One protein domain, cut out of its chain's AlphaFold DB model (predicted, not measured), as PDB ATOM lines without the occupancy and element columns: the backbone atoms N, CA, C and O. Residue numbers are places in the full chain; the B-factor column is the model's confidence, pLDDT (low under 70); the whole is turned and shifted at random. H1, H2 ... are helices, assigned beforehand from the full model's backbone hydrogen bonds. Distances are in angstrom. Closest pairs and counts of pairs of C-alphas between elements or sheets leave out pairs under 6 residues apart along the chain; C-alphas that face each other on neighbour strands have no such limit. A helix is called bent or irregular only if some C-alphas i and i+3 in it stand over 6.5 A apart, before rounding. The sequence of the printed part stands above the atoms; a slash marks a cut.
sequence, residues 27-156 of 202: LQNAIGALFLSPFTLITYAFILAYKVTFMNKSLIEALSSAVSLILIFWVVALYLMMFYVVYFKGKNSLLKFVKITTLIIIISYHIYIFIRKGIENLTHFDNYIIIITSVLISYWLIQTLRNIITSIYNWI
ATOM      1  N   LEU A  27      31.392 -33.028 -42.224       74.12
ATOM      2  CA  LEU A  27      30.154 -33.440 -41.552       74.12
ATOM      3  C   LEU A  27      29.928 -34.951 -41.625       74.12
ATOM      4  O   LEU A  27      29.603 -35.566 -40.615       74.12
ATOM      5  N   GLN A  28      30.143 -35.571 -42.788       74.75
ATOM      6  CA  GLN A  28      30.039 -37.026 -42.929       74.75
ATOM      7  C   GLN A  28      31.023 -37.762 -42.015       74.75
ATOM      8  O   GLN A  28      30.653 -38.743 -41.373       74.75
ATOM      9  N   ASN A  29      32.265 -37.280 -41.934       77.00
ATOM     10  CA  ASN A  29      33.270 -37.871 -41.058       77.00
ATOM     11  C   ASN A  29      32.931 -37.642 -39.576       77.00
ATOM     12  O   ASN A  29      33.119 -38.550 -38.776       77.00
ATOM     13  N   ALA A  30      32.393 -36.474 -39.213       72.38
ATOM     14  CA  ALA A  30      31.963 -36.160 -37.851       72.38
ATOM     15  C   ALA A  30      30.772 -37.022 -37.400       72.38
ATOM     16  O   ALA A  30      30.801 -37.585 -36.309       72.38
ATOM     17  N   ILE A  31      29.761 -37.188 -38.257       73.94
ATOM     18  CA  ILE A  31      28.613 -38.066 -37.988       73.94
ATOM     19  C   ILE A  31      29.092 -39.507 -37.828       73.94
ATOM     20  O   ILE A  31      28.774 -40.155 -36.833       73.94
ATOM     21  N   GLY A  32      29.907 -39.997 -38.765       73.31
ATOM     22  CA  GLY A  32      30.481 -41.332 -38.646       73.31
ATOM     23  C   GLY A  32      31.309 -41.490 -37.368       73.31
ATOM     24  O   GLY A  32      31.263 -42.546 -36.745       73.31
ATOM     25  N   ALA A  33      32.037 -40.450 -36.945       77.44
ATOM     26  CA  ALA A  33      32.870 -40.500 -35.749       77.44
ATOM     27  C   ALA A  33      32.033 -40.698 -34.487       77.44
ATOM     28  O   ALA A  33      32.403 -41.504 -33.640       77.44
ATOM     29  N   LEU A  34      30.885 -40.025 -34.395       74.56
ATOM     30  CA  LEU A  34      29.941 -40.224 -33.296       74.56
ATOM     31  C   LEU A  34      29.425 -41.667 -33.264       74.56
ATOM     32  O   LEU A  34      29.459 -42.287 -32.204       74.56
ATOM     33  N   PHE A  35      29.045 -42.236 -34.413       76.19
ATOM     34  CA  PHE A  35      28.606 -43.637 -34.500       76.19
ATOM     35  C   PHE A  35      29.707 -44.646 -34.161       76.19
ATOM     36  O   PHE A  35      29.429 -45.687 -33.572       76.19
ATOM     37  N   LEU A  36      30.953 -44.357 -34.538       79.25
ATOM     38  CA  LEU A  36      32.086 -45.250 -34.307       79.25
ATOM     39  C   LEU A  36      32.698 -45.082 -32.904       79.25
ATOM     40  O   LEU A  36      33.445 -45.951 -32.454       79.25
ATOM     41  N   SER A  37      32.401 -43.981 -32.208       75.94
ATOM     42  CA  SER A  37      32.965 -43.677 -30.886       75.94
ATOM     43  C   SER A  37      32.736 -44.780 -29.849       75.94
ATOM     44  O   SER A  37      33.728 -45.203 -29.248       75.94
ATOM     45  N   PRO A  38      31.545 -45.405 -29.715       74.12
ATOM     46  CA  PRO A  38      31.353 -46.480 -28.743       74.12
ATOM     47  C   PRO A  38      32.253 -47.691 -29.022       74.12
ATOM     48  O   PRO A  38      32.726 -48.343 -28.097       74.12
ATOM     49  N   PHE A  39      32.568 -47.963 -30.293       73.69
ATOM     50  CA  PHE A  39      33.438 -49.076 -30.676       73.69
ATOM     51  C   PHE A  39      34.905 -48.825 -30.325       73.69
ATOM     52  O   PHE A  39      35.631 -49.772 -30.040       73.69
ATOM     53  N   THR A  40      35.351 -47.567 -30.276       71.31
ATOM     54  CA  THR A  40      36.711 -47.256 -29.796       71.31
ATOM     55  C   THR A  40      36.877 -47.520 -28.299       71.31
ATOM     56  O   THR A  40      37.992 -47.769 -27.843       71.31
ATOM     57  N   LEU A  41      35.774 -47.570 -27.542       73.31
ATOM     58  CA  LEU A  41      35.800 -47.929 -26.123       73.31
ATOM     59  C   LEU A  41      36.072 -49.425 -25.893       73.31
ATOM     60  O   LEU A  41      36.548 -49.796 -24.820       73.31
ATOM     61  N   ILE A  42      35.850 -50.280 -26.899       72.00
ATOM     62  CA  ILE A  42      36.145 -51.722 -26.827       72.00
ATOM     63  C   ILE A  42      37.632 -51.947 -26.535       72.00
ATOM     64  O   ILE A  42      37.983 -52.818 -25.741       72.00
ATOM     65  N   THR A  43      38.520 -51.128 -27.105       68.94
ATOM     66  CA  THR A  43      39.959 -51.198 -26.816       68.94
ATOM     67  C   THR A  43      40.247 -50.986 -25.328       68.94
ATOM     68  O   THR A  43      41.101 -51.671 -24.769       68.94
ATOM     69  N   TYR A  44      39.502 -50.111 -24.649       71.00
ATOM     70  CA  TYR A  44      39.649 -49.908 -23.205       71.00
ATOM     71  C   TYR A  44      39.116 -51.095 -22.397       71.00
ATOM     72  O   TYR A  44      39.737 -51.473 -21.404       71.00
ATOM     73  N   ALA A  45      38.041 -51.746 -22.854       69.62
ATOM     74  CA  ALA A  45      37.555 -52.986 -22.250       69.62
ATOM     75  C   ALA A  45      38.616 -54.104 -22.297       69.62
ATOM     76  O   ALA A  45      38.805 -54.809 -21.306       69.62
ATOM     77  N   PHE A  46      39.380 -54.214 -23.391       69.19
ATOM     78  CA  PHE A  46      40.517 -55.142 -23.477       69.19
ATOM     79  C   PHE A  46      41.641 -54.806 -22.486       69.19
ATOM     80  O   PHE A  46      42.172 -55.712 -21.845       69.19
ATOM     81  N   ILE A  47      41.985 -53.525 -22.315       71.88
ATOM     82  CA  ILE A  47      43.004 -53.089 -21.338       71.88
ATOM     83  C   ILE A  47      42.575 -53.455 -19.911       71.88
ATOM     84  O   ILE A  47      43.376 -53.972 -19.132       71.88
ATOM     85  N   LEU A  48      41.303 -53.226 -19.577       71.62
ATOM     86  CA  LEU A  48      40.716 -53.603 -18.289       71.62
ATOM     87  C   LEU A  48      40.731 -55.121 -18.073       71.62
ATOM     88  O   LEU A  48      41.176 -55.576 -17.020       71.62
ATOM     89  N   ALA A  49      40.311 -55.904 -19.068       69.00
ATOM     90  CA  ALA A  49      40.342 -57.364 -18.995       69.00
ATOM     91  C   ALA A  49      41.771 -57.887 -18.788       69.00
ATOM     92  O   ALA A  49      41.994 -58.764 -17.952       69.00
ATOM     93  N   TYR A  50      42.753 -57.306 -19.483       69.50
ATOM     94  CA  TYR A  50      44.158 -57.672 -19.328       69.50
ATOM     95  C   TYR A  50      44.679 -57.355 -17.922       69.50
ATOM     96  O   TYR A  50      45.306 -58.205 -17.290       69.50
ATOM     97  N   LYS A  51      44.356 -56.164 -17.399       74.12
ATOM     98  CA  LYS A  51      44.695 -55.754 -16.030       74.12
ATOM     99  C   LYS A  51      44.168 -56.750 -14.998       74.12
ATOM    100  O   LYS A  51      44.934 -57.193 -14.151       74.12
ATOM    101  N   VAL A  52      42.879 -57.090 -15.070       71.44
ATOM    102  CA  VAL A  52      42.222 -57.984 -14.099       71.44
ATOM    103  C   VAL A  52      42.768 -59.412 -14.184       71.44
ATOM    104  O   VAL A  52      42.917 -60.067 -13.159       71.44
ATOM    105  N   THR A  53      43.083 -59.886 -15.391       68.62
ATOM    106  CA  THR A  53      43.436 -61.296 -15.619       68.62
ATOM    107  C   THR A  53      44.925 -61.588 -15.412       68.62
ATOM    108  O   THR A  53      45.268 -62.691 -14.999       68.62
ATOM    109  N   PHE A  54      45.823 -60.635 -15.694       66.62
ATOM    110  CA  PHE A  54      47.260 -60.927 -15.811       66.62
ATOM    111  C   PHE A  54      48.184 -60.029 -14.977       66.62
ATOM    112  O   PHE A  54      49.372 -60.333 -14.871       66.62
ATOM    113  N   MET A  55      47.700 -58.928 -14.388       73.38
ATOM    114  CA  MET A  55      48.574 -57.977 -13.691       73.38
ATOM    115  C   MET A  55      48.453 -58.080 -12.167       73.38
ATOM    116  O   MET A  55      47.386 -57.868 -11.596       73.38
ATOM    117  N   ASN A  56      49.577 -58.323 -11.486       78.94
ATOM    118  CA  ASN A  56      49.652 -58.202 -10.029       78.94
ATOM    119  C   ASN A  56      49.829 -56.730  -9.592       78.94
ATOM    120  O   ASN A  56      50.147 -55.851 -10.397       78.94
ATOM    121  N   LYS A  57      49.641 -56.452  -8.296       76.50
ATOM    122  CA  LYS A  57      49.666 -55.083  -7.747       76.50
ATOM    123  C   LYS A  57      50.989 -54.343  -8.006       76.50
ATOM    124  O   LYS A  57      50.966 -53.175  -8.377       76.50
ATOM    125  N   SER A  58      52.123 -55.036  -7.887       72.00
ATOM    126  CA  SER A  58      53.456 -54.464  -8.131       72.00
ATOM    127  C   SER A  58      53.655 -54.070  -9.600       72.00
ATOM    128  O   SER A  58      54.140 -52.976  -9.888       72.00
ATOM    129  N   LEU A  59      53.199 -54.906 -10.538       72.12
ATOM    130  CA  LEU A  59      53.242 -54.613 -11.971       72.12
ATOM    131  C   LEU A  59      52.343 -53.417 -12.324       72.12
ATOM    132  O   LEU A  59      52.735 -52.565 -13.120       72.12
ATOM    133  N   ILE A  60      51.157 -53.322 -11.708       75.06
ATOM    134  CA  ILE A  60      50.238 -52.183 -11.875       75.06
ATOM    135  C   ILE A  60      50.901 -50.880 -11.407       75.06
ATOM    136  O   ILE A  60      50.854 -49.880 -12.125       75.06
ATOM    137  N   GLU A  61      51.536 -50.884 -10.234       71.81
ATOM    138  CA  GLU A  61      52.218 -49.711  -9.671       71.81
ATOM    139  C   GLU A  61      53.439 -49.292 -10.502       71.81
ATOM    140  O   GLU A  61      53.601 -48.103 -10.799       71.81
ATOM    141  N   ALA A  62      54.258 -50.250 -10.949       70.94
ATOM    142  CA  ALA A  62      55.418 -49.988 -11.798       70.94
ATOM    143  C   ALA A  62      55.005 -49.393 -13.154       70.94
ATOM    144  O   ALA A  62      55.541 -48.365 -13.578       70.94
ATOM    145  N   LEU A  63      54.002 -49.988 -13.810       71.56
ATOM    146  CA  LEU A  63      53.520 -49.522 -15.110       71.56
ATOM    147  C   LEU A  63      52.827 -48.159 -14.988       71.56
ATOM    148  O   LEU A  63      53.055 -47.268 -15.805       71.56
ATOM    149  N   SER A  64      52.044 -47.951 -13.928       72.19
ATOM    150  CA  SER A  64      51.444 -46.650 -13.627       72.19
ATOM    151  C   SER A  64      52.495 -45.562 -13.388       72.19
ATOM    152  O   SER A  64      52.342 -44.443 -13.888       72.19
ATOM    153  N   SER A  65      53.574 -45.883 -12.673       68.75
ATOM    154  CA  SER A  65      54.674 -44.953 -12.402       68.75
ATOM    155  C   SER A  65      55.443 -44.608 -13.676       68.75
ATOM    156  O   SER A  65      55.680 -43.430 -13.937       68.75
ATOM    157  N   ALA A  66      55.737 -45.602 -14.522       71.12
ATOM    158  CA  ALA A  66      56.365 -45.392 -15.825       71.12
ATOM    159  C   ALA A  66      55.511 -44.493 -16.736       71.12
ATOM    160  O   ALA A  66      56.016 -43.533 -17.315       71.12
ATOM    161  N   VAL A  67      54.198 -44.743 -16.811       73.00
ATOM    162  CA  VAL A  67      53.280 -43.914 -17.605       73.00
ATOM    163  C   VAL A  67      53.139 -42.504 -17.019       73.00
ATOM    164  O   VAL A  67      53.088 -41.538 -17.775       73.00
ATOM    165  N   SER A  68      53.138 -42.353 -15.690       68.12
ATOM    166  CA  SER A  68      53.136 -41.032 -15.036       68.12
ATOM    167  C   SER A  68      54.384 -40.226 -15.393       68.12
ATOM    168  O   SER A  68      54.285 -39.046 -15.717       68.12
ATOM    169  N   LEU A  69      55.552 -40.875 -15.383       67.25
ATOM    170  CA  LEU A  69      56.828 -40.286 -15.788       67.25
ATOM    171  C   LEU A  69      56.785 -39.815 -17.242       67.25
ATOM    172  O   LEU A  69      57.145 -38.674 -17.527       67.25
ATOM    173  N   ILE A  70      56.269 -40.659 -18.138       69.81
ATOM    174  CA  ILE A  70      56.041 -40.303 -19.541       69.81
ATOM    175  C   ILE A  70      55.166 -39.041 -19.610       69.81
ATOM    176  O   ILE A  70      55.584 -38.049 -20.201       69.81
ATOM    177  N   LEU A  71      54.003 -39.024 -18.951       66.81
ATOM    178  CA  LEU A  71      53.077 -37.881 -18.957       66.81
ATOM    179  C   LEU A  71      53.706 -36.573 -18.441       66.81
ATOM    180  O   LEU A  71      53.432 -35.515 -19.009       66.81
ATOM    181  N   ILE A  72      54.571 -36.631 -17.422       66.25
ATOM    182  CA  ILE A  72      55.290 -35.459 -16.888       66.25
ATOM    183  C   ILE A  72      56.223 -34.857 -17.947       66.25
ATOM    184  O   ILE A  72      56.194 -33.646 -18.173       66.25
ATOM    185  N   PHE A  73      57.001 -35.686 -18.649       57.38
ATOM    186  CA  PHE A  73      57.874 -35.214 -19.731       57.38
ATOM    187  C   PHE A  73      57.087 -34.611 -20.908       57.38
ATOM    188  O   PHE A  73      57.587 -33.724 -21.604       57.38
ATOM    189  N   TRP A  74      55.833 -35.022 -21.110       62.28
ATOM    190  CA  TRP A  74      54.992 -34.523 -22.201       62.28
ATOM    191  C   TRP A  74      54.360 -33.146 -21.956       62.28
ATOM    192  O   TRP A  74      53.971 -32.498 -22.928       62.28
ATOM    193  N   VAL A  75      54.323 -32.633 -20.720       58.38
ATOM    194  CA  VAL A  75      53.911 -31.236 -20.456       58.38
ATOM    195  C   VAL A  75      54.825 -30.261 -21.208       58.38
ATOM    196  O   VAL A  75      54.351 -29.315 -21.835       58.38
ATOM    197  N   VAL A  76      56.129 -30.547 -21.246       53.41
ATOM    198  CA  VAL A  76      57.122 -29.770 -22.005       53.41
ATOM    199  C   VAL A  76      56.843 -29.828 -23.511       53.41
ATOM    200  O   VAL A  76      56.918 -28.816 -24.205       53.41
ATOM    201  N   ALA A  77      56.450 -30.993 -24.026       56.34
ATOM    202  CA  ALA A  77      56.090 -31.167 -25.431       56.34
ATOM    203  C   ALA A  77      54.775 -30.459 -25.812       56.34
ATOM    204  O   ALA A  77      54.675 -29.942 -26.923       56.34
ATOM    205  N   LEU A  78      53.795 -30.373 -24.903       57.97
ATOM    206  CA  LEU A  78      52.581 -29.565 -25.091       57.97
ATOM    207  C   LEU A  78      52.892 -28.061 -25.111       57.97
ATOM    208  O   LEU A  78      52.356 -27.342 -25.955       57.97
ATOM    209  N   TYR A  79      53.807 -27.588 -24.257       58.19
ATOM    210  CA  TYR A  79      54.300 -26.207 -24.312       58.19
ATOM    211  C   TYR A  79      55.011 -25.907 -25.637       58.19
ATOM    212  O   TYR A  79      54.710 -24.902 -26.282       58.19
ATOM    213  N   LEU A  80      55.884 -26.807 -26.100       53.16
ATOM    214  CA  LEU A  80      56.532 -26.702 -27.414       53.16
ATOM    215  C   LEU A  80      55.512 -26.736 -28.568       53.16
ATOM    216  O   LEU A  80      55.677 -26.031 -29.563       53.16
ATOM    217  N   MET A  81      54.429 -27.506 -28.425       58.72
ATOM    218  CA  MET A  81      53.330 -27.588 -29.389       58.72
ATOM    219  C   MET A  81      52.504 -26.293 -29.451       58.72
ATOM    220  O   MET A  81      52.194 -25.828 -30.549       58.72
ATOM    221  N   MET A  82      52.184 -25.676 -28.309       57.91
ATOM    222  CA  MET A  82      51.545 -24.353 -28.274       57.91
ATOM    223  C   MET A  82      52.457 -23.281 -28.876       57.91
ATOM    224  O   MET A  82      52.003 -22.481 -29.695       57.91
ATOM    225  N   PHE A  83      53.753 -23.321 -28.556       55.03
ATOM    226  CA  PHE A  83      54.754 -22.430 -29.145       55.03
ATOM    227  C   PHE A  83      54.806 -22.584 -30.677       55.03
ATOM    228  O   PHE A  83      54.823 -21.598 -31.408       55.03
ATOM    229  N   TYR A  84      54.723 -23.817 -31.183       56.66
ATOM    230  CA  TYR A  84      54.695 -24.127 -32.614       56.66
ATOM    231  C   TYR A  84      53.452 -23.586 -33.341       56.66
ATOM    232  O   TYR A  84      53.591 -22.991 -34.412       56.66
ATOM    233  N   VAL A  85      52.249 -23.760 -32.779       60.06
ATOM    234  CA  VAL A  85      50.993 -23.269 -33.386       60.06
ATOM    235  C   VAL A  85      50.975 -21.741 -33.486       60.06
ATOM    236  O   VAL A  85      50.448 -21.199 -34.459       60.06
ATOM    237  N   VAL A  86      51.579 -21.054 -32.513       57.22
ATOM    238  CA  VAL A  86      51.671 -19.588 -32.487       57.22
ATOM    239  C   VAL A  86      52.746 -19.066 -33.451       57.22
ATOM    240  O   VAL A  86      52.495 -18.082 -34.145       57.22
ATOM    241  N   TYR A  87      53.910 -19.723 -33.547       53.84
ATOM    242  CA  TYR A  87      55.073 -19.174 -34.268       53.84
ATOM    243  C   TYR A  87      55.336 -19.741 -35.672       53.84
ATOM    244  O   TYR A  87      55.863 -19.025 -36.523       53.84
ATOM    245  N   PHE A  88      54.998 -21.001 -35.962       55.41
ATOM    246  CA  PHE A  88      55.423 -21.682 -37.194       55.41
ATOM    247  C   PHE A  88      54.234 -22.068 -38.085       55.41
ATOM    248  O   PHE A  88      53.929 -23.242 -38.310       55.41
ATOM    249  N   LYS A  89      53.582 -21.065 -38.681       52.47
ATOM    250  CA  LYS A  89      52.661 -21.286 -39.808       52.47
ATOM    251  C   LYS A  89      53.455 -21.712 -41.051       52.47
ATOM    252  O   LYS A  89      54.136 -20.890 -41.651       52.47
ATOM    253  N   GLY A  90      53.341 -22.979 -41.467       57.00
ATOM    254  CA  GLY A  90      53.697 -23.388 -42.839       57.00
ATOM    255  C   GLY A  90      54.507 -24.677 -43.027       57.00
ATOM    256  O   GLY A  90      54.689 -25.088 -44.170       57.00
ATOM    257  N   LYS A  91      54.974 -25.364 -41.973       59.75
ATOM    258  CA  LYS A  91      55.747 -26.618 -42.134       59.75
ATOM    259  C   LYS A  91      54.885 -27.874 -41.950       59.75
ATOM    260  O   LYS A  91      54.536 -28.271 -40.844       59.75
ATOM    261  N   ASN A  92      54.580 -28.552 -43.058       63.22
ATOM    262  CA  ASN A  92      53.674 -29.709 -43.090       63.22
ATOM    263  C   ASN A  92      54.245 -30.979 -42.404       63.22
ATOM    264  O   ASN A  92      53.486 -31.836 -41.958       63.22
ATOM    265  N   SER A  93      55.575 -31.118 -42.291       63.72
ATOM    266  CA  SER A  93      56.228 -32.262 -41.625       63.72
ATOM    267  C   SER A  93      56.115 -32.211 -40.097       63.72
ATOM    268  O   SER A  93      55.802 -33.218 -39.468       63.72
ATOM    269  N   LEU A  94      56.291 -31.031 -39.503       63.06
ATOM    270  CA  LEU A  94      56.151 -30.814 -38.062       63.06
ATOM    271  C   LEU A  94      54.702 -31.011 -37.594       63.06
ATOM    272  O   LEU A  94      54.480 -31.600 -36.543       63.06
ATOM    273  N   LEU A  95      53.712 -30.636 -38.413       64.62
ATOM    274  CA  LEU A  95      52.298 -30.921 -38.135       64.62
ATOM    275  C   LEU A  95      52.015 -32.433 -38.024       64.62
ATOM    276  O   LEU A  95      51.200 -32.849 -37.201       64.62
ATOM    277  N   LYS A  96      52.686 -33.270 -38.831       65.75
ATOM    278  CA  LYS A  96      52.574 -34.737 -38.728       65.75
ATOM    279  C   LYS A  96      53.163 -35.247 -37.414       65.75
ATOM    280  O   LYS A  96      52.518 -36.054 -36.752       65.75
ATOM    281  N   PHE A  97      54.331 -34.739 -37.016       65.75
ATOM    282  CA  PHE A  97      54.935 -35.066 -35.722       65.75
ATOM    283  C   PHE A  97      54.015 -34.692 -34.562       65.75
ATOM    284  O   PHE A  97      53.733 -35.541 -33.727       65.75
ATOM    285  N   VAL A  98      53.467 -33.475 -34.573       67.69
ATOM    286  CA  VAL A  98      52.520 -32.988 -33.560       67.69
ATOM    287  C   VAL A  98      51.282 -33.884 -33.448       67.69
ATOM    288  O   VAL A  98      50.821 -34.187 -32.349       67.69
ATOM    289  N   LYS A  99      50.736 -34.346 -34.579       66.69
ATOM    290  CA  LYS A  99      49.603 -35.280 -34.585       66.69
ATOM    291  C   LYS A  99      49.959 -36.610 -33.914       66.69
ATOM    292  O   LYS A  99      49.204 -37.087 -33.071       66.69
ATOM    293  N   ILE A 100      51.105 -37.187 -34.271       67.81
ATOM    294  CA  ILE A 100      51.570 -38.466 -33.716       67.81
ATOM    295  C   ILE A 100      51.839 -38.333 -32.213       67.81
ATOM    296  O   ILE A 100      51.382 -39.169 -31.437       67.81
ATOM    297  N   THR A 101      52.518 -37.270 -31.783       69.06
ATOM    298  CA  THR A 101      52.812 -37.046 -30.363       69.06
ATOM    299  C   THR A 101      51.547 -36.819 -29.542       69.06
ATOM    300  O   THR A 101      51.398 -37.424 -28.487       69.06
ATOM    301  N   THR A 102      50.588 -36.040 -30.050       71.94
ATOM    302  CA  THR A 102      49.283 -35.848 -29.392       71.94
ATOM    303  C   THR A 102      48.546 -37.177 -29.212       71.94
ATOM    304  O   THR A 102      47.989 -37.436 -28.146       71.94
ATOM    305  N   LEU A 103      48.577 -38.052 -30.223       71.88
ATOM    306  CA  LEU A 103      47.961 -39.377 -30.146       71.88
ATOM    307  C   LEU A 103      48.626 -40.255 -29.075       71.88
ATOM    308  O   LEU A 103      47.923 -40.901 -28.300       71.88
ATOM    309  N   ILE A 104      49.961 -40.240 -28.995       73.69
ATOM    310  CA  ILE A 104      50.715 -40.966 -27.962       73.69
ATOM    311  C   ILE A 104      50.308 -40.481 -26.568       73.69
ATOM    312  O   ILE A 104      49.994 -41.307 -25.717       73.69
ATOM    313  N   ILE A 105      50.233 -39.164 -26.350       75.44
ATOM    314  CA  ILE A 105      49.824 -38.581 -25.060       75.44
ATOM    315  C   ILE A 105      48.420 -39.045 -24.673       75.44
ATOM    316  O   ILE A 105      48.211 -39.487 -23.544       75.44
ATOM    317  N   ILE A 106      47.469 -38.971 -25.609       74.88
ATOM    318  CA  ILE A 106      46.093 -39.421 -25.384       74.88
ATOM    319  C   ILE A 106      46.102 -40.890 -24.959       74.88
ATOM    320  O   ILE A 106      45.556 -41.215 -23.906       74.88
ATOM    321  N   ILE A 107      46.763 -41.768 -25.714       73.88
ATOM    322  CA  ILE A 107      46.816 -43.203 -25.409       73.88
ATOM    323  C   ILE A 107      47.465 -43.449 -24.040       73.88
ATOM    324  O   ILE A 107      46.894 -44.166 -23.219       73.88
ATOM    325  N   SER A 108      48.606 -42.818 -23.754       74.56
ATOM    326  CA  SER A 108      49.291 -42.934 -22.462       74.56
ATOM    327  C   SER A 108      48.406 -42.480 -21.300       74.56
ATOM    328  O   SER A 108      48.344 -43.158 -20.277       74.56
ATOM    329  N   TYR A 109      47.668 -41.381 -21.458       78.25
ATOM    330  CA  TYR A 109      46.755 -40.889 -20.428       78.25
ATOM    331  C   TYR A 109      45.585 -41.852 -20.172       78.25
ATOM    332  O   TYR A 109      45.222 -42.092 -19.021       78.25
ATOM    333  N   HIS A 110      45.044 -42.476 -21.221       76.62
ATOM    334  CA  HIS A 110      43.988 -43.483 -21.068       76.62
ATOM    335  C   HIS A 110      44.512 -44.726 -20.352       76.62
ATOM    336  O   HIS A 110      43.893 -45.187 -19.395       76.62
ATOM    337  N   ILE A 111      45.682 -45.228 -20.758       75.62
ATOM    338  CA  ILE A 111      46.353 -46.349 -20.087       75.62
ATOM    339  C   ILE A 111      46.546 -46.028 -18.603       75.62
ATOM    340  O   ILE A 111      46.195 -46.841 -17.750       75.62
ATOM    341  N   TYR A 112      47.037 -44.830 -18.280       79.62
ATOM    342  CA  TYR A 112      47.212 -44.391 -16.899       79.62
ATOM    343  C   TYR A 112      45.913 -44.443 -16.092       79.62
ATOM    344  O   TYR A 112      45.890 -45.018 -15.002       79.62
ATOM    345  N   ILE A 113      44.832 -43.869 -16.625       80.44
ATOM    346  CA  ILE A 113      43.531 -43.829 -15.957       80.44
ATOM    347  C   ILE A 113      43.006 -45.248 -15.702       80.44
ATOM    348  O   ILE A 113      42.689 -45.595 -14.559       80.44
ATOM    349  N   PHE A 114      42.955 -46.091 -16.735       75.06
ATOM    350  CA  PHE A 114      42.376 -47.431 -16.621       75.06
ATOM    351  C   PHE A 114      43.237 -48.375 -15.766       75.06
ATOM    352  O   PHE A 114      42.701 -49.194 -15.011       75.06
ATOM    353  N   ILE A 115      44.565 -48.230 -15.807       75.00
ATOM    354  CA  ILE A 115      45.479 -49.048 -15.002       75.00
ATOM    355  C   ILE A 115      45.525 -48.580 -13.548       75.00
ATOM    356  O   ILE A 115      45.375 -49.416 -12.658       75.00
ATOM    357  N   ARG A 116      45.650 -47.275 -13.276       75.25
ATOM    358  CA  ARG A 116      45.815 -46.763 -11.906       75.25
ATOM    359  C   ARG A 116      44.501 -46.573 -11.156       75.25
ATOM    360  O   ARG A 116      44.374 -47.071 -10.045       75.25
ATOM    361  N   LYS A 117      43.548 -45.832 -11.730       76.19
ATOM    362  CA  LYS A 117      42.289 -45.481 -11.047       76.19
ATOM    363  C   LYS A 117      41.265 -46.611 -11.144       76.19
ATOM    364  O   LYS A 117      40.570 -46.897 -10.173       76.19
ATOM    365  N   GLY A 118      41.217 -47.284 -12.295       71.06
ATOM    366  CA  GLY A 118      40.131 -48.211 -12.615       71.06
ATOM    367  C   GLY A 118      38.833 -47.472 -12.956       71.06
ATOM    368  O   GLY A 118      38.748 -46.256 -12.809       71.06
ATOM    369  N   ILE A 119      37.834 -48.211 -13.449       74.50
ATOM    370  CA  ILE A 119      36.590 -47.623 -13.977       74.50
ATOM    371  C   ILE A 119      35.701 -47.019 -12.880       74.50
ATOM    372  O   ILE A 119      34.989 -46.052 -13.125       74.50
ATOM    373  N   GLU A 120      35.774 -47.563 -11.666       77.31
ATOM    374  CA  GLU A 120      34.919 -47.176 -10.536       77.31
ATOM    375  C   GLU A 120      35.338 -45.841  -9.906       77.31
ATOM    376  O   GLU A 120      34.511 -45.138  -9.337       77.31
ATOM    377  N   ASN A 121      36.610 -45.454 -10.053       82.75
ATOM    378  CA  ASN A 121      37.174 -44.241  -9.451       82.75
ATOM    379  C   ASN A 121      37.391 -43.114 -10.476       82.75
ATOM    380  O   ASN A 121      38.241 -42.238 -10.278       82.75
ATOM    381  N   LEU A 122      36.678 -43.153 -11.605       83.19
ATOM    382  CA  LEU A 122      36.757 -42.111 -12.627       83.19
ATOM    383  C   LEU A 122      36.027 -40.853 -12.165       83.19
ATOM    384  O   LEU A 122      34.845 -40.877 -11.830       83.19
ATOM    385  N   THR A 123      36.727 -39.723 -12.201       87.69
ATOM    386  CA  THR A 123      36.107 -38.414 -11.988       87.69
ATOM    387  C   THR A 123      35.304 -37.997 -13.222       87.69
ATOM    388  O   THR A 123      35.534 -38.482 -14.331       87.69
ATOM    389  N   HIS A 124      34.401 -37.024 -13.069       84.06
ATOM    390  CA  HIS A 124      33.706 -36.427 -14.217       84.06
ATOM    391  C   HIS A 124      34.678 -35.896 -15.279       84.06
ATOM    392  O   HIS A 124      34.430 -36.054 -16.470       84.06
ATOM    393  N   PHE A 125      35.813 -35.332 -14.858       81.69
ATOM    394  CA  PHE A 125      36.858 -34.868 -15.765       81.69
ATOM    395  C   PHE A 125      37.483 -36.012 -16.575       81.69
ATOM    396  O   PHE A 125      37.614 -35.891 -17.792       81.69
ATOM    397  N   ASP A 126      37.802 -37.137 -15.924       81.50
ATOM    398  CA  ASP A 126      38.340 -38.324 -16.603       81.50
ATOM    399  C   ASP A 126      37.342 -38.836 -17.662       81.50
ATOM    400  O   ASP A 126      37.723 -39.105 -18.802       81.50
ATOM    401  N   ASN A 127      36.051 -38.886 -17.314       81.00
ATOM    402  CA  ASN A 127      34.983 -39.313 -18.222       81.00
ATOM    403  C   ASN A 127      34.833 -38.384 -19.436       81.00
ATOM    404  O   ASN A 127      34.719 -38.863 -20.565       81.00
ATOM    405  N   TYR A 128      34.879 -37.063 -19.236       81.12
ATOM    406  CA  TYR A 128      34.831 -36.113 -20.350       81.12
ATOM    407  C   TYR A 128      36.027 -36.259 -21.284       81.12
ATOM    408  O   TYR A 128      35.842 -36.233 -22.503       81.12
ATOM    409  N   ILE A 129      37.232 -36.450 -20.736       81.62
ATOM    410  CA  ILE A 129      38.413 -36.684 -21.567       81.62
ATOM    411  C   ILE A 129      38.211 -37.935 -22.412       81.62
ATOM    412  O   ILE A 129      38.372 -37.831 -23.624       81.62
ATOM    413  N   ILE A 130      37.809 -39.060 -21.811       81.94
ATOM    414  CA  ILE A 130      37.609 -40.335 -22.521       81.94
ATOM    415  C   ILE A 130      36.609 -40.190 -23.672       81.94
ATOM    416  O   ILE A 130      36.853 -40.687 -24.772       81.94
ATOM    417  N   ILE A 131      35.496 -39.490 -23.448       82.06
ATOM    418  CA  ILE A 131      34.476 -39.271 -24.482       82.06
ATOM    419  C   ILE A 131      35.037 -38.417 -25.626       82.06
ATOM    420  O   ILE A 131      34.903 -38.775 -26.797       82.06
ATOM    421  N   ILE A 132      35.688 -37.295 -25.309       79.06
ATOM    422  CA  ILE A 132      36.213 -36.366 -26.321       79.06
ATOM    423  C   ILE A 132      37.296 -37.041 -27.166       79.06
ATOM    424  O   ILE A 132      37.282 -36.951 -28.396       79.06
ATOM    425  N   THR A 133      38.238 -37.733 -26.531       80.12
ATOM    426  CA  THR A 133      39.332 -38.421 -27.226       80.12
ATOM    427  C   THR A 133      38.833 -39.611 -28.032       80.12
ATOM    428  O   THR A 133      39.325 -39.815 -29.138       80.12
ATOM    429  N   SER A 134      37.828 -40.340 -27.547       79.44
ATOM    430  CA  SER A 134      37.155 -41.404 -28.296       79.44
ATOM    431  C   SER A 134      36.563 -40.878 -29.608       79.44
ATOM    432  O   SER A 134      36.875 -41.403 -30.678       79.44
ATOM    433  N   VAL A 135      35.814 -39.770 -29.565       78.19
ATOM    434  CA  VAL A 135      35.256 -39.132 -30.771       78.19
ATOM    435  C   VAL A 135      36.361 -38.659 -31.724       78.19
ATOM    436  O   VAL A 135      36.257 -38.850 -32.938       78.19
ATOM    437  N   LEU A 136      37.449 -38.084 -31.200       78.81
ATOM    438  CA  LEU A 136      38.591 -37.650 -32.016       78.81
ATOM    439  C   LEU A 136      39.303 -38.825 -32.699       78.81
ATOM    440  O   LEU A 136      39.616 -38.741 -33.891       78.81
ATOM    441  N   ILE A 137      39.529 -39.923 -31.975       76.38
ATOM    442  CA  ILE A 137      40.127 -41.151 -32.513       76.38
ATOM    443  C   ILE A 137      39.226 -41.729 -33.608       76.38
ATOM    444  O   ILE A 137      39.716 -42.043 -34.692       76.38
ATOM    445  N   SER A 138      37.912 -41.803 -33.381       79.62
ATOM    446  CA  SER A 138      36.948 -42.257 -34.388       79.62
ATOM    447  C   SER A 138      36.960 -41.398 -35.646       79.62
ATOM    448  O   SER A 138      36.946 -41.931 -36.757       79.62
ATOM    449  N   TYR A 139      37.040 -40.076 -35.492       80.25
ATOM    450  CA  TYR A 139      37.141 -39.158 -36.624       80.25
ATOM    451  C   TYR A 139      38.408 -39.418 -37.447       80.25
ATOM    452  O   TYR A 139      38.351 -39.508 -38.678       80.25
ATOM    453  N   TRP A 140      39.551 -39.593 -36.779       77.56
ATOM    454  CA  TRP A 140      40.813 -39.930 -37.440       77.56
ATOM    455  C   TRP A 140      40.761 -41.291 -38.129       77.56
ATOM    456  O   TRP A 140      41.269 -41.429 -39.248       77.56
ATOM    457  N   LEU A 141      40.131 -42.285 -37.500       78.81
ATOM    458  CA  LEU A 141      39.979 -43.619 -38.069       78.81
ATOM    459  C   LEU A 141      39.162 -43.567 -39.362       78.81
ATOM    460  O   LEU A 141      39.584 -44.117 -40.374       78.81
ATOM    461  N   ILE A 142      38.044 -42.842 -39.365       79.50
ATOM    462  CA  ILE A 142      37.191 -42.687 -40.551       79.50
ATOM    463  C   ILE A 142      37.921 -41.959 -41.665       79.50
ATOM    464  O   ILE A 142      37.843 -42.376 -42.819       79.50
ATOM    465  N   GLN A 143      38.656 -40.897 -41.341       78.38
ATOM    466  CA  GLN A 143      39.445 -40.186 -42.340       78.38
ATOM    467  C   GLN A 143      40.515 -41.097 -42.955       78.38
ATOM    468  O   GLN A 143      40.707 -41.100 -44.171       78.38
ATOM    469  N   THR A 144      41.175 -41.906 -42.126       76.44
ATOM    470  CA  THR A 144      42.192 -42.868 -42.567       76.44
ATOM    471  C   THR A 144      41.578 -43.963 -43.436       76.44
ATOM    472  O   THR A 144      42.059 -44.200 -44.542       76.44
ATOM    473  N   LEU A 145      40.475 -44.572 -42.992       77.38
ATOM    474  CA  LEU A 145      39.743 -45.590 -43.746       77.38
ATOM    475  C   LEU A 145      39.240 -45.042 -45.076       77.38
ATOM    476  O   LEU A 145      39.427 -45.687 -46.101       77.38
ATOM    477  N   ARG A 146      38.667 -43.835 -45.091       79.06
ATOM    478  CA  ARG A 146      38.225 -43.176 -46.323       79.06
ATOM    479  C   ARG A 146      39.393 -43.005 -47.291       79.06
ATOM    480  O   ARG A 146      39.256 -43.376 -48.448       79.06
ATOM    481  N   ASN A 147      40.541 -42.514 -46.824       78.50
ATOM    482  CA  ASN A 147      41.727 -42.359 -47.669       78.50
ATOM    483  C   ASN A 147      42.218 -43.702 -48.228       78.50
ATOM    484  O   ASN A 147      42.539 -43.781 -49.412       78.50
ATOM    485  N   ILE A 148      42.243 -44.755 -47.405       75.81
ATOM    486  CA  ILE A 148      42.614 -46.110 -47.835       75.81
ATOM    487  C   ILE A 148      41.627 -46.623 -48.886       75.81
ATOM    488  O   ILE A 148      42.051 -47.056 -49.953       75.81
ATOM    489  N   ILE A 149      40.319 -46.523 -48.630       79.56
ATOM    490  CA  ILE A 149      39.264 -46.957 -49.556       79.56
ATOM    491  C   ILE A 149      39.368 -46.193 -50.874       79.56
ATOM    492  O   ILE A 149      39.328 -46.811 -51.932       79.56
ATOM    493  N   THR A 150      39.544 -44.872 -50.839       80.00
ATOM    494  CA  THR A 150      39.714 -44.058 -52.049       80.00
ATOM    495  C   THR A 150      40.986 -44.434 -52.802       80.00
ATOM    496  O   THR A 150      40.954 -44.553 -54.024       80.00
ATOM    497  N   SER A 151      42.095 -44.681 -52.101       77.31
ATOM    498  CA  SER A 151      43.341 -45.135 -52.724       77.31
ATOM    499  C   SER A 151      43.181 -46.502 -53.391       77.31
ATOM    500  O   SER A 151      43.643 -46.684 -54.513       77.31
ATOM    501  N   ILE A 152      42.516 -47.449 -52.724       78.12
ATOM    502  CA  ILE A 152      42.232 -48.784 -53.261       78.12
ATOM    503  C   ILE A 152      41.285 -48.682 -54.457       78.12
ATOM    504  O   ILE A 152      41.546 -49.288 -55.489       78.12
ATOM    505  N   TYR A 153      40.218 -47.888 -54.350       79.12
ATOM    506  CA  TYR A 153      39.265 -47.662 -55.433       79.12
ATOM    507  C   TYR A 153      39.964 -47.101 -56.674       79.12
ATOM    508  O   TYR A 153      39.848 -47.668 -57.758       79.12
ATOM    509  N   ASN A 154      40.759 -46.042 -56.507       81.44
ATOM    510  CA  ASN A 154      41.529 -45.465 -57.604       81.44
ATOM    511  C   ASN A 154      42.523 -46.488 -58.169       81.44
ATOM    512  O   ASN A 154      42.623 -46.642 -59.379       81.44
ATOM    513  N   TRP A 155      43.214 -47.250 -57.323       81.31
ATOM    514  CA  TRP A 155      44.128 -48.289 -57.792       81.31
ATOM    515  C   TRP A 155      43.427 -49.390 -58.602       81.31
ATOM    516  O   TRP A 155      43.989 -49.860 -59.590       81.31
ATOM    517  N   ILE A 156      42.205 -49.787 -58.232       80.81
ATOM    518  CA  ILE A 156      41.432 -50.794 -58.972       80.81
ATOM    519  C   ILE A 156      40.957 -50.239 -60.320       80.81
ATOM    520  O   ILE A 156      41.129 -50.913 -61.333       80.81
TER     521      ILE A 156
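This is residues 27 to 156 of the 202 residues of an uncharacterized protein of Staphylococcus aureus (UniProt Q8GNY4). Starting from residue 27, you meet H1, bent into two arms, which crosses the long helix H4 near its bend; on the other side of H3 lies H2, and H2 and H3 make a long helical hairpin. H3 is nearest the middle, and residues 147 to 156 of H4 stick out. The printed part has 130 residues with four named helices, H1, H2, H3, H4 along the chain, and no named strand: all helix. It is loose, with a radius of gyration of the C-alphas of 17.3 A, and spans 50 by 37 by 28 A.

Look first at residues 27 to 54, H1, assigned as one helix by its hydrogen bonds but bent: C-alphas 35 and 38 are 7.0 A apart, giving arms H1a, 27 to 35, and H1b, 38 to 54. H1a touches H4, residues 124 to 156, opposite ways at a steep tilt of 57 degrees; their closest C-alphas, of Ala 33 and Tyr 139, are 4.6 A apart. With residues 44 to 51 alone, H1b touches the hub H3, residues 92 to 117; the closest C-alphas, of Leu 48 and Phe 114, are 6.6 A apart. H2, residues 57 to 87, forms a hairpin with H3 at a shallow tilt of 30 degrees, closest at the C-alphas of Ser 64 and Tyr 112, 5.8 A. H2 and H4 are apart. Every O i to N i+4 pair is within hydrogen-bond range in H1a and H4, against 10 of 13 in H1b, 25 of 27 in H2 and 21 of 22 in H3.

Find C-alpha 27 at (30.154, -33.440, -41.552), where H1a begins; H1b measures 25.1 A. H2 runs 45.0 A, with a kink of 29 degrees near residue 75, and H3 37.5 A. H4 runs 47.6 A to C-alpha 156 at (41.432, -50.794, -58.972).

The two C-alphas farthest apart, of Ser 58 and Ile 156, are 52.4 A apart. The printed part has no cut, and no link is long. In the B-factor column, which holds the pLDDT, 42 printed residues are under 70, among them residues 68 to 101.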